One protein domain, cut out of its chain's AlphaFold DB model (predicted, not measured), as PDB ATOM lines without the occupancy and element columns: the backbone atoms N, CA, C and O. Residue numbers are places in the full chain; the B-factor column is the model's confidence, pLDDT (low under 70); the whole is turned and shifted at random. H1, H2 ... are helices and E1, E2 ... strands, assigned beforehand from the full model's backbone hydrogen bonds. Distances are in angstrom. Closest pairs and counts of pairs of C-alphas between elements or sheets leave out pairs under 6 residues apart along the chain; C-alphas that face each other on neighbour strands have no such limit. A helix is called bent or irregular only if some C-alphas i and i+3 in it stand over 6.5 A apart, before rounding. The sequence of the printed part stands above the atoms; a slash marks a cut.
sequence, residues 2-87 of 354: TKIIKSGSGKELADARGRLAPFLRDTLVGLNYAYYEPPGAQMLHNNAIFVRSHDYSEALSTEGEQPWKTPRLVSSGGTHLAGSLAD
ATOM      1  N   THR A   2     119.366  11.377  51.723       59.88
ATOM      2  CA  THR A   2     119.547   9.988  52.203       59.88
ATOM      3  C   THR A   2     120.120   9.019  51.156       59.88
ATOM      4  O   THR A   2     120.826   8.082  51.506       59.88
ATOM      5  N   LYS A   3     119.854   9.261  49.865       56.12
ATOM      6  CA  LYS A   3     120.389   8.480  48.734       56.12
ATOM      7  C   LYS A   3     121.860   8.815  48.417       56.12
ATOM      8  O   LYS A   3     122.634   7.919  48.132       56.12
ATOM      9  N   ILE A   4     122.257  10.084  48.557       60.41
ATOM     10  CA  ILE A   4     123.637  10.565  48.327       60.41
ATOM     11  C   ILE A   4     124.564  10.102  49.459       60.41
ATOM     12  O   ILE A   4     125.684   9.688  49.205       60.41
ATOM     13  N   ILE A   5     124.078  10.088  50.705       60.69
ATOM     14  CA  ILE A   5     124.848   9.605  51.866       60.69
ATOM     15  C   ILE A   5     125.135   8.095  51.769       60.69
ATOM     16  O   ILE A   5     126.164   7.634  52.249       60.69
ATOM     17  N   LYS A   6     124.239   7.319  51.145       62.38
ATOM     18  CA  LYS A   6     124.356   5.854  51.045       62.38
ATOM     19  C   LYS A   6     125.122   5.358  49.814       62.38
ATOM     20  O   LYS A   6     125.601   4.231  49.843       62.38
ATOM     21  N   SER A   7     125.204   6.142  48.735       67.12
ATOM     22  CA  SER A   7     125.796   5.680  47.467       67.12
ATOM     23  C   SER A   7     126.420   6.785  46.601       67.12
ATOM     24  O   SER A   7     126.605   6.574  45.405       67.12
ATOM     25  N   GLY A   8     126.671   7.974  47.152       69.19
ATOM     26  CA  GLY A   8     127.244   9.101  46.415       69.19
ATOM     27  C   GLY A   8     128.756   8.978  46.232       69.19
ATOM     28  O   GLY A   8     129.471   8.495  47.110       69.19
ATOM     29  N   SER A   9     129.249   9.450  45.093       80.94
ATOM     30  CA  SER A   9     130.679   9.614  44.827       80.94
ATOM     31  C   SER A   9     131.309  10.664  45.757       80.94
ATOM     32  O   SER A   9     130.624  11.530  46.305       80.94
ATOM     33  N   GLY A  10     132.640  10.645  45.907       84.69
ATOM     34  CA  GLY A  10     133.352  11.608  46.762       84.69
ATOM     35  C   GLY A  10     133.072  13.079  46.413       84.69
ATOM     36  O   GLY A  10     132.991  13.919  47.308       84.69
ATOM     37  N   LYS A  11     132.841  13.385  45.128       86.12
ATOM     38  CA  LYS A  11     132.461  14.726  44.660       86.12
ATOM     39  C   LYS A  11     131.039  15.103  45.085       86.12
ATOM     40  O   LYS A  11     130.831  16.188  45.612       86.12
ATOM     41  N   GLU A  12     130.076  14.193  44.938       84.12
ATOM     42  CA  GLU A  12     128.685  14.428  45.355       84.12
ATOM     43  C   GLU A  12     128.557  14.607  46.874       84.12
ATOM     44  O   GLU A  12     127.755  15.417  47.338       84.12
ATOM     45  N   LEU A  13     129.367  13.887  47.656       85.56
ATOM     46  CA  LEU A  13     129.450  14.069  49.107       85.56
ATOM     47  C   LEU A  13     130.055  15.430  49.479       85.56
ATOM     48  O   LEU A  13     129.543  16.094  50.383       85.56
ATOM     49  N   ALA A  14     131.104  15.871  48.778       86.25
ATOM     50  CA  ALA A  14     131.703  17.186  48.991       86.25
ATOM     51  C   ALA A  14     130.727  18.327  48.647       86.25
ATOM     52  O   ALA A  14     130.581  19.256  49.443       86.25
ATOM     53  N   ASP A  15     130.003  18.217  47.531       88.50
ATOM     54  CA  ASP A  15     128.983  19.187  47.115       88.50
ATOM     55  C   ASP A  15     127.806  19.224  48.103       88.50
ATOM     56  O   ASP A  15     127.333  20.295  48.491       88.50
ATOM     57  N   ALA A  16     127.345  18.058  48.569       86.62
ATOM     58  CA  ALA A  16     126.302  17.969  49.588       86.62
ATOM     59  C   ALA A  16     126.744  18.601  50.918       86.62
ATOM     60  O   ALA A  16     125.972  19.345  51.526       86.62
ATOM     61  N   ARG A  17     127.992  18.365  51.344       87.00
ATOM     62  CA  ARG A  17     128.583  19.011  52.524       87.00
ATOM     63  C   ARG A  17     128.648  20.529  52.352       87.00
ATOM     64  O   ARG A  17     128.262  21.244  53.270       87.00
ATOM     65  N   GLY A  18     129.077  21.014  51.186       88.88
ATOM     66  CA  GLY A  18     129.125  22.446  50.877       88.88
ATOM     67  C   GLY A  18     127.753  23.117  50.965       88.88
ATOM     68  O   GLY A  18     127.642  24.219  51.490       88.88
ATOM     69  N   ARG A  19     126.687  22.424  50.545       89.19
ATOM     70  CA  ARG A  19     125.303  22.915  50.672       89.19
ATOM     71  C   ARG A  19     124.786  22.920  52.109       89.19
ATOM     72  O   ARG A  19     123.964  23.765  52.435       89.19
ATOM     73  N   LEU A  20     125.223  21.981  52.949       89.88
ATOM     74  CA  LEU A  20     124.793  21.863  54.347       89.88
ATOM     75  C   LEU A  20     125.535  22.803  55.300       89.88
ATOM     76  O   LEU A  20     124.963  23.214  56.308       89.88
ATOM     77  N   ALA A  21     126.796  23.116  55.003       89.00
ATOM     78  CA  ALA A  21     127.655  23.879  55.898       89.00
ATOM     79  C   ALA A  21     127.058  25.241  56.317       89.00
ATOM     80  O   ALA A  21     127.064  25.506  57.520       89.00
ATOM     81  N   PRO A  22     126.460  26.056  55.418       87.75
ATOM     82  CA  PRO A  22     125.811  27.307  55.814       87.75
ATOM     83  C   PRO A  22     124.648  27.100  56.790       87.75
ATOM     84  O   PRO A  22     124.556  27.811  57.781       87.75
ATOM     85  N   PHE A  23     123.807  26.078  56.580       88.31
ATOM     86  CA  PHE A  23     122.674  25.798  57.471       88.31
ATOM     87  C   PHE A  23     123.125  25.365  58.863       88.31
ATOM     88  O   PHE A  23     122.567  25.824  59.857       88.31
ATOM     89  N   LEU A  24     124.127  24.483  58.945       89.56
ATOM     90  CA  LEU A  24     124.685  24.066  60.232       89.56
ATOM     91  C   LEU A  24     125.298  25.264  60.958       89.56
ATOM     92  O   LEU A  24     125.042  25.452  62.144       89.56
ATOM     93  N   ARG A  25     126.063  26.085  60.235       89.81
ATOM     94  CA  ARG A  25     126.669  27.306  60.760       89.81
ATOM     95  C   ARG A  25     125.597  28.250  61.305       89.81
ATOM     96  O   ARG A  25     125.618  28.525  62.497       89.81
ATOM     97  N   ASP A  26     124.615  28.645  60.500       89.44
ATOM     98  CA  ASP A  26     123.545  29.558  60.925       89.44
ATOM     99  C   ASP A  26     122.728  28.997  62.097       89.44
ATOM    100  O   ASP A  26     122.336  29.746  62.989       89.44
ATOM    101  N   THR A  27     122.509  27.678  62.143       91.12
ATOM    102  CA  THR A  27     121.815  27.026  63.265       91.12
ATOM    103  C   THR A  27     122.619  27.149  64.557       91.12
ATOM    104  O   THR A  27     122.073  27.543  65.584       91.12
ATOM    105  N   LEU A  28     123.919  26.842  64.525       92.12
ATOM    106  CA  LEU A  28     124.780  26.937  65.705       92.12
ATOM    107  C   LEU A  28     124.933  28.388  66.180       92.12
ATOM    108  O   LEU A  28     124.878  28.639  67.384       92.12
ATOM    109  N   VAL A  29     125.068  29.348  65.260       92.06
ATOM    110  CA  VAL A  29     125.093  30.780  65.601       92.06
ATOM    111  C   VAL A  29     123.764  31.208  66.213       92.06
ATOM    112  O   VAL A  29     123.752  31.806  67.285       92.06
ATOM    113  N   GLY A  30     122.643  30.830  65.599       91.38
ATOM    114  CA  GLY A  30     121.312  31.142  66.112       91.38
ATOM    115  C   GLY A  30     121.063  30.605  67.517       91.38
ATOM    116  O   GLY A  30     120.492  31.318  68.336       91.38
ATOM    117  N   LEU A  31     121.549  29.402  67.840       92.12
ATOM    118  CA  LEU A  31     121.459  28.859  69.199       92.12
ATOM    119  C   LEU A  31     122.261  29.680  70.217       92.12
ATOM    120  O   LEU A  31     121.783  29.877  71.328       92.12
ATOM    121  N   ASN A  32     123.442  30.187  69.848       92.25
ATOM    122  CA  ASN A  32     124.220  31.067  70.727       92.25
ATOM    123  C   ASN A  32     123.495  32.397  70.962       92.25
ATOM    124  O   ASN A  32     123.371  32.838  72.099       92.25
ATOM    125  N   TYR A  33     122.967  33.006  69.901       92.94
ATOM    126  CA  TYR A  33     122.204  34.247  70.002       92.94
ATOM    127  C   TYR A  33     120.965  34.071  70.880       92.94
ATOM    128  O   TYR A  33     120.822  34.790  71.859       92.94
ATOM    129  N   ALA A  34     120.140  33.056  70.613       89.25
ATOM    130  CA  ALA A  34     118.963  32.755  71.428       89.25
ATOM    131  C   ALA A  34     119.325  32.438  72.891       89.25
ATOM    132  O   ALA A  34     118.565  32.748  73.806       89.25
ATOM    133  N   TYR A  35     120.491  31.827  73.130       89.06
ATOM    134  CA  TYR A  35     120.971  31.545  74.481       89.06
ATOM    135  C   TYR A  35     121.419  32.801  75.236       89.06
ATOM    136  O   TYR A  35     121.301  32.820  76.459       89.06
ATOM    137  N   TYR A  36     121.932  33.835  74.571       89.81
ATOM    138  CA  TYR A  36     122.418  35.062  75.224       89.81
ATOM    139  C   TYR A  36     121.486  36.264  75.065       89.81
ATOM    140  O   TYR A  36     121.730  37.313  75.652       89.81
ATOM    141  N   GLU A  37     120.400  36.110  74.319       86.12
ATOM    142  CA  GLU A  37     119.393  37.140  74.144       86.12
ATOM    143  C   GLU A  37     118.641  37.416  75.467       86.12
ATOM    144  O   GLU A  37     118.157  36.479  76.130       86.12
ATOM    145  N   PRO A  38     118.510  38.694  75.872       73.81
ATOM    146  CA  PRO A  38     117.584  39.085  76.926       73.81
ATOM    147  C   PRO A  38     116.128  38.765  76.532       73.81
ATOM    148  O   PRO A  38     115.706  39.099  75.428       73.81
ATOM    149  N   PRO A  39     115.301  38.172  77.411       76.19
ATOM    150  CA  PRO A  39     113.875  37.994  77.142       76.19
ATOM    151  C   PRO A  39     113.183  39.291  76.688       76.19
ATOM    152  O   PRO A  39     113.149  40.270  77.431       76.19
ATOM    153  N   GLY A  40     112.582  39.274  75.493       76.31
ATOM    154  CA  GLY A  40     111.905  40.442  74.911       76.31
ATOM    155  C   GLY A  40     112.830  41.437  74.199       76.31
ATOM    156  O   GLY A  40     112.402  42.560  73.922       76.31
ATOM    157  N   ALA A  41     114.072  41.040  73.920       83.38
ATOM    158  CA  ALA A  41     115.011  41.786  73.095       83.38
ATOM    159  C   ALA A  41     114.420  42.141  71.721       83.38
ATOM    160  O   ALA A  41     113.650  41.391  71.117       83.38
ATOM    161  N   GLN A  42     114.737  43.347  71.264       87.88
ATOM    162  CA  GLN A  42     114.100  43.972  70.114       87.88
ATOM    163  C   GLN A  42     114.889  43.757  68.826       87.88
ATOM    164  O   GLN A  42     114.271  43.638  67.766       87.88
ATOM    165  N   MET A  43     116.220  43.668  68.881       87.06
ATOM    166  CA  MET A  43     117.044  43.498  67.684       87.06
ATOM    167  C   MET A  43     116.711  42.183  66.986       87.06
ATOM    168  O   MET A  43     116.414  42.165  65.795       87.06
ATOM    169  N   LEU A  44     116.702  41.075  67.725       84.44
ATOM    170  CA  LEU A  44     116.431  39.760  67.145       84.44
ATOM    171  C   LEU A  44     114.961  39.555  66.785       84.44
ATOM    172  O   LEU A  44     114.669  38.881  65.795       84.44
ATOM    173  N   HIS A  45     114.045  40.190  67.519       85.19
ATOM    174  CA  HIS A  45     112.627  40.173  67.181       85.19
ATOM    175  C   HIS A  45     112.334  40.897  65.859       85.19
ATOM    176  O   HIS A  45     111.553  40.406  65.044       85.19
ATOM    177  N   ASN A  46     112.982  42.043  65.625       85.00
ATOM    178  CA  ASN A  46     112.701  42.901  64.473       85.00
ATOM    179  C   ASN A  46     113.648  42.668  63.283       85.00
ATOM    180  O   ASN A  46     113.328  43.060  62.161       85.00
ATOM    181  N   ASN A  47     114.797  42.017  63.488       84.69
ATOM    182  CA  ASN A  47     115.797  41.774  62.453       84.69
ATOM    183  C   ASN A  47     116.270  40.310  62.440       84.69
ATOM    184  O   ASN A  47     117.362  39.966  62.889       84.69
ATOM    185  N   ALA A  48     115.475  39.438  61.815       75.38
ATOM    186  CA  ALA A  48     115.826  38.025  61.634       75.38
ATOM    187  C   ALA A  48     117.091  37.794  60.773       75.38
ATOM    188  O   ALA A  48     117.645  36.691  60.765       75.38
ATOM    189  N   ILE A  49     117.544  38.809  60.026       85.44
ATOM    190  CA  ILE A  49     118.762  38.749  59.207       85.44
ATOM    191  C   ILE A  49     120.010  38.985  60.071       85.44
ATOM    192  O   ILE A  49     121.064  38.447  59.741       85.44
ATOM    193  N   PHE A  50     119.887  39.669  61.215       89.12
ATOM    194  CA  PHE A  50     120.996  40.012  62.116       89.12
ATOM    195  C   PHE A  50     121.888  38.812  62.472       89.12
ATOM    196  O   PHE A  50     123.111  38.898  62.408       89.12
ATOM    197  N   VAL A  51     121.274  37.663  62.783       88.62
ATOM    198  CA  VAL A  51     121.984  36.411  63.107       88.62
ATOM    199  C   VAL A  51     122.681  35.819  61.882       88.62
ATOM    200  O   VAL A  51     123.827  35.386  61.957       88.62
ATOM    201  N   ARG A  52     121.982  35.776  60.741       87.50
ATOM    202  CA  ARG A  52     122.485  35.140  59.510       87.50
ATOM    203  C   ARG A  52     123.639  35.928  58.904       87.50
ATOM    204  O   ARG A  52     124.588  35.335  58.392       87.50
ATOM    205  N   SER A  53     123.562  37.249  59.017       89.94
ATOM    206  CA  SER A  53     124.575  38.183  58.549       89.94
ATOM    207  C   SER A  53     125.765  38.327  59.491       89.94
ATOM    208  O   SER A  53     126.620  39.147  59.196       89.94
ATOM    209  N   HIS A  54     125.860  37.561  60.591       91.06
ATOM    210  CA  HIS A  54     127.083  37.561  61.398       91.06
ATOM    211  C   HIS A  54     128.289  37.325  60.476       91.06
ATOM    212  O   HIS A  54     128.225  36.422  59.646       91.06
ATOM    213  N   ASP A  55     129.370  38.087  60.581       88.56
ATOM    214  CA  ASP A  55     130.527  37.931  59.694       88.56
ATOM    215  C   ASP A  55     131.768  37.512  60.483       88.56
ATOM    216  O   ASP A  55     132.328  38.279  61.253       88.56
ATOM    217  N   TYR A  56     132.236  36.281  60.274       85.06
ATOM    218  CA  TYR A  56     133.463  35.785  60.912       85.06
ATOM    219  C   TYR A  56     134.745  36.243  60.206       85.06
ATOM    220  O   TYR A  56     135.835  36.078  60.753       85.06
ATOM    221  N   SER A  57     134.636  36.751  58.977       73.81
ATOM    222  CA  SER A  57     135.774  37.040  58.102       73.81
ATOM    223  C   SER A  57     136.395  38.417  58.345       73.81
ATOM    224  O   SER A  57     137.610  38.554  58.222       73.81
ATOM    225  N   GLU A  58     135.608  39.400  58.789       63.09
ATOM    226  CA  GLU A  58     136.082  40.768  59.055       63.09
ATOM    227  C   GLU A  58     137.060  40.852  60.246       63.09
ATOM    228  O   GLU A  58     137.910  41.736  60.301       63.09
ATOM    229  N   ALA A  59     137.042  39.876  61.166       55.34
ATOM    230  CA  ALA A  59     138.064  39.773  62.220       55.34
ATOM    231  C   ALA A  59     139.462  39.386  61.700       55.34
ATOM    232  O   ALA A  59     140.430  39.467  62.452       55.34
ATOM    233  N   LEU A  60     139.583  38.942  60.443       52.56
ATOM    234  CA  LEU A  60     140.842  38.475  59.855       52.56
ATOM    235  C   LEU A  60     141.488  39.501  58.909       52.56
ATOM    236  O   LEU A  60     142.600  39.262  58.442       52.56
ATOM    237  N   SER A  61     140.820  40.620  58.599       53.09
ATOM    238  CA  SER A  61     141.269  41.561  57.558       53.09
ATOM    239  C   SER A  61     142.304  42.598  58.008       53.09
ATOM    240  O   SER A  61     142.918  43.234  57.155       53.09
ATOM    241  N   THR A  62     142.542  42.755  59.312       54.50
ATOM    242  CA  THR A  62     143.550  43.692  59.838       54.50
ATOM    243  C   THR A  62     144.724  42.912  60.429       54.50
ATOM    244  O   THR A  62     144.569  42.227  61.441       54.50
ATOM    245  N   GLU A  63     145.903  42.995  59.800       45.75
ATOM    246  CA  GLU A  63     147.136  42.381  60.315       45.75
ATOM    247  C   GLU A  63     147.368  42.793  61.782       45.75
ATOM    248  O   GLU A  63     147.510  43.973  62.094       45.75
ATOM    249  N   GLY A  64     147.391  41.811  62.692       54.50
ATOM    250  CA  GLY A  64     147.681  42.016  64.117       54.50
ATOM    251  C   GLY A  64     146.492  41.913  65.080       54.50
ATOM    252  O   GLY A  64     146.704  41.999  66.293       54.50
ATOM    253  N   GLU A  65     145.256  41.694  64.617       55.19
ATOM    254  CA  GLU A  65     144.146  41.424  65.542       55.19
ATOM    255  C   GLU A  65     144.181  39.988  66.099       55.19
ATOM    256  O   GLU A  65     144.199  39.002  65.368       55.19
ATOM    257  N   GLN A  66     144.208  39.884  67.434       58.09
ATOM    258  CA  GLN A  66     144.117  38.625  68.182       58.09
ATOM    259  C   GLN A  66     142.834  37.854  67.813       58.09
ATOM    260  O   GLN A  66     141.766  38.475  67.755       58.09
ATOM    261  N   PRO A  67     142.887  36.519  67.639       61.88
ATOM    262  CA  PRO A  67     141.670  35.716  67.575       61.88
ATOM    263  C   PRO A  67     140.900  35.840  68.907       61.88
ATOM    264  O   PRO A  67     141.519  35.994  69.957       61.88
ATOM    265  N   TRP A  68     139.563  35.739  68.868       74.94
ATOM    266  CA  TRP A  68     138.673  35.757  70.052       74.94
ATOM    267  C   TRP A  68     138.444  37.121  70.735       74.94
ATOM    268  O   TRP A  68     138.418  37.212  71.959       74.94
ATOM    269  N   LYS A  69     138.233  38.187  69.955       80.25
ATOM    270  CA  LYS A  69     137.758  39.489  70.468       80.25
ATOM    271  C   LYS A  69     136.228  39.600  70.469       80.25
ATOM    272  O   LYS A  69     135.571  38.930  69.667       80.25
ATOM    273  N   THR A  70     135.704  40.502  71.305       85.94
ATOM    274  CA  THR A  70     134.304  40.958  71.275       85.94
ATOM    275  C   THR A  70     133.904  41.339  69.845       85.94
ATOM    276  O   THR A  70     134.631  42.118  69.216       85.94
ATOM    277  N   PRO A  71     132.804  40.788  69.296       89.62
ATOM    278  CA  PRO A  71     132.350  41.144  67.960       89.62
ATOM    279  C   PRO A  71     131.908  42.606  67.914       89.62
ATOM    280  O   PRO A  71     131.371  43.139  68.885       89.62
ATOM    281  N   ARG A  72     132.115  43.249  66.766       88.31
ATOM    282  CA  ARG A  72     131.752  44.651  66.536       88.31
ATOM    283  C   ARG A  72     130.450  44.747  65.760       88.31
ATOM    284  O   ARG A  72     130.173  43.903  64.913       88.31
ATOM    285  N   LEU A  73     129.677  45.796  66.018       88.00
ATOM    286  CA  LEU A  73     128.521  46.129  65.194       88.00
ATOM    287  C   LEU A  73     128.984  46.784  63.888       88.00
ATOM    288  O   LEU A  73     129.729  47.763  63.911       88.00
ATOM    289  N   VAL A  74     128.521  46.261  62.756       86.06
ATOM    290  CA  VAL A  74     128.850  46.744  61.411       86.06
ATOM    291  C   VAL A  74     127.562  47.056  60.658       86.06
ATOM    292  O   VAL A  74     126.582  46.319  60.742       86.06
ATOM    293  N   SER A  75     127.569  48.162  59.909       79.38
ATOM    294  CA  SER A  75     126.395  48.710  59.210       79.38
ATOM    295  C   SER A  75     126.603  48.807  57.693       79.38
ATOM    296  O   SER A  75     126.224  49.793  57.062       79.38
ATOM    297  N   SER A  76     127.219  47.789  57.086       69.12
ATOM    298  CA  SER A  76     127.418  47.706  55.632       69.12
ATOM    299  C   SER A  76     126.352  46.810  54.997       69.12
ATOM    300  O   SER A  76     126.327  45.606  55.234       69.12
ATOM    301  N   GLY A  77     125.423  47.393  54.227       65.94
ATOM    302  CA  GLY A  77     124.321  46.650  53.586       65.94
ATOM    303  C   GLY A  77     123.262  46.088  54.552       65.94
ATOM    304  O   GLY A  77     122.367  45.363  54.124       65.94
ATOM    305  N   GLY A  78     123.359  46.435  55.839       75.94
ATOM    306  CA  GLY A  78     122.517  45.980  56.944       75.94
ATOM    307  C   GLY A  78     123.323  45.922  58.246       75.94
ATOM    308  O   GLY A  78     124.544  45.768  58.215       75.94
ATOM    309  N   THR A  79     122.651  46.054  59.388       85.19
ATOM    310  CA  THR A  79     123.296  45.946  60.703       85.19
ATOM    311  C   THR A  79     123.546  44.476  61.041       85.19
ATOM    312  O   THR A  79     122.622  43.667  60.952       85.19
ATOM    313  N   HIS A  80     124.779  44.123  61.402       89.75
ATOM    314  CA  HIS A  80     125.183  42.774  61.801       89.75
ATOM    315  C   HIS A  80     126.398  42.810  62.737       89.75
ATOM    316  O   HIS A  80     127.054  43.841  62.864       89.75
ATOM    317  N   LEU A  81     126.684  41.695  63.414       91.50
ATOM    318  CA  LEU A  81     127.910  41.553  64.202       91.50
ATOM    319  C   LEU A  81     129.016  40.933  63.356       91.50
ATOM    320  O   LEU A  81     128.790  39.922  62.697       91.50
ATOM    321  N   ALA A  82     130.213  41.498  63.431       89.75
ATOM    322  CA  ALA A  82     131.393  40.976  62.771       89.75
ATOM    323  C   ALA A  82     132.472  40.606  63.797       89.75
ATOM    324  O   ALA A  82     132.778  41.366  64.719       89.75
ATOM    325  N   GLY A  83     133.051  39.421  63.643       88.38
ATOM    326  CA  GLY A  83     134.147  38.903  64.443       88.38
ATOM    327  C   GLY A  83     133.851  37.561  65.101       88.38
ATOM    328  O   GLY A  83     133.253  36.677  64.498       88.38
ATOM    329  N   SER A  84     134.371  37.357  66.312       88.81
ATOM    330  CA  SER A  84     134.200  36.093  67.038       88.81
ATOM    331  C   SER A  84     132.908  36.080  67.865       88.81
ATOM    332  O   SER A  84     132.218  37.085  67.974       88.81
ATOM    333  N   LEU A  85     132.582  34.945  68.492       90.06
ATOM    334  CA  LEU A  85     131.491  34.868  69.479       90.06
ATOM    335  C   LEU A  85     131.960  35.133  70.921       90.06
ATOM    336  O   LEU A  85     131.169  34.994  71.855       90.06
ATOM    337  N   ALA A  86     133.237  35.471  71.128       87.38
ATOM    338  CA  ALA A  86     133.725  35.864  72.445       87.38
ATOM    339  C   ALA A  86     132.987  37.130  72.897       87.38
ATOM    340  O   ALA A  86     132.823  38.044  72.103       87.38
ATOM    341  N   ASP A  87     132.521  37.180  74.146       88.38
ATOM    342  CA  ASP A  87     131.751  38.319  74.679       88.38
ATOM    343  C   ASP A  87     130.435  38.630  73.923       88.38
ATOM    344  O   ASP A  87     129.896  39.733  74.006       88.38
TER     345      ASP A  87
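Overview. This is residues 2 to 87 of the 354 residues of an uncharacterized protein of Acidobacteria bacterium (UniProt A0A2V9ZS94). A small loose head holds the hairpin E1-E2, with H4 between it and H2b; the other arm of bent helix H2 reaches far out, H1 folded back on it. The printed part has 86 residues, with four named helices and two named strands in the order H1 H2 H3 H4 E1 E2; the class is mostly helix, helices holding 42 of the 48 residues in named elements, and the whole is loose, with a radius of gyration of the C-alphas of 16.4 A and spans of 44 by 38 by 24 A.

Along the chain. E1 is residues 72 to 74; E2, 80 to 82, ends at (131.393, 40.976, 62.771). H2, 10 to 36, one helix by hydrogen bonds, is bent: C-alphas 19 and 22 are 6.8 A apart. H2a, 10 to 19, spans 14.4 A; H2b, 22 to 36, 21.2 A. H4 is 49 to 52, H3 42 to 46; H1, 2 to 7, begins at (119.547, 9.988, 52.203).

Arrangement. E1 and E2 are antiparallel, N 72 and O 82 within hydrogen-bond range at 2.9 A. The closest C-alphas of H4 and E2, Phe 50 and His 80, are 5.0 A apart. H4 touches H2b, closest C-alphas Arg 52 and Asp 26, 5.9 A. H3 and H4 only just touch, only at the corner, with 3 pairs of C-alphas within 8 A, closest Leu 44 and Phe 50, 6.8 A. H1 and H2a form a helical hairpin, closest C-alphas Ile 4 and Leu 13, 6.8 A. Every O i to N i+4 pair is within hydrogen-bond range in H2a, H2b and H3, 1 of 2 in H1; H4 is too short.

Size, cuts and confidence. The farthest C-alphas, Ser 9 and Gly 40, are 47.0 A apart. The printed part has no cut; the link H4 to E1 is long, 19 residues. pLDDT is under 70 at residues 2 to 8, 58 to 67 and 76 to 77.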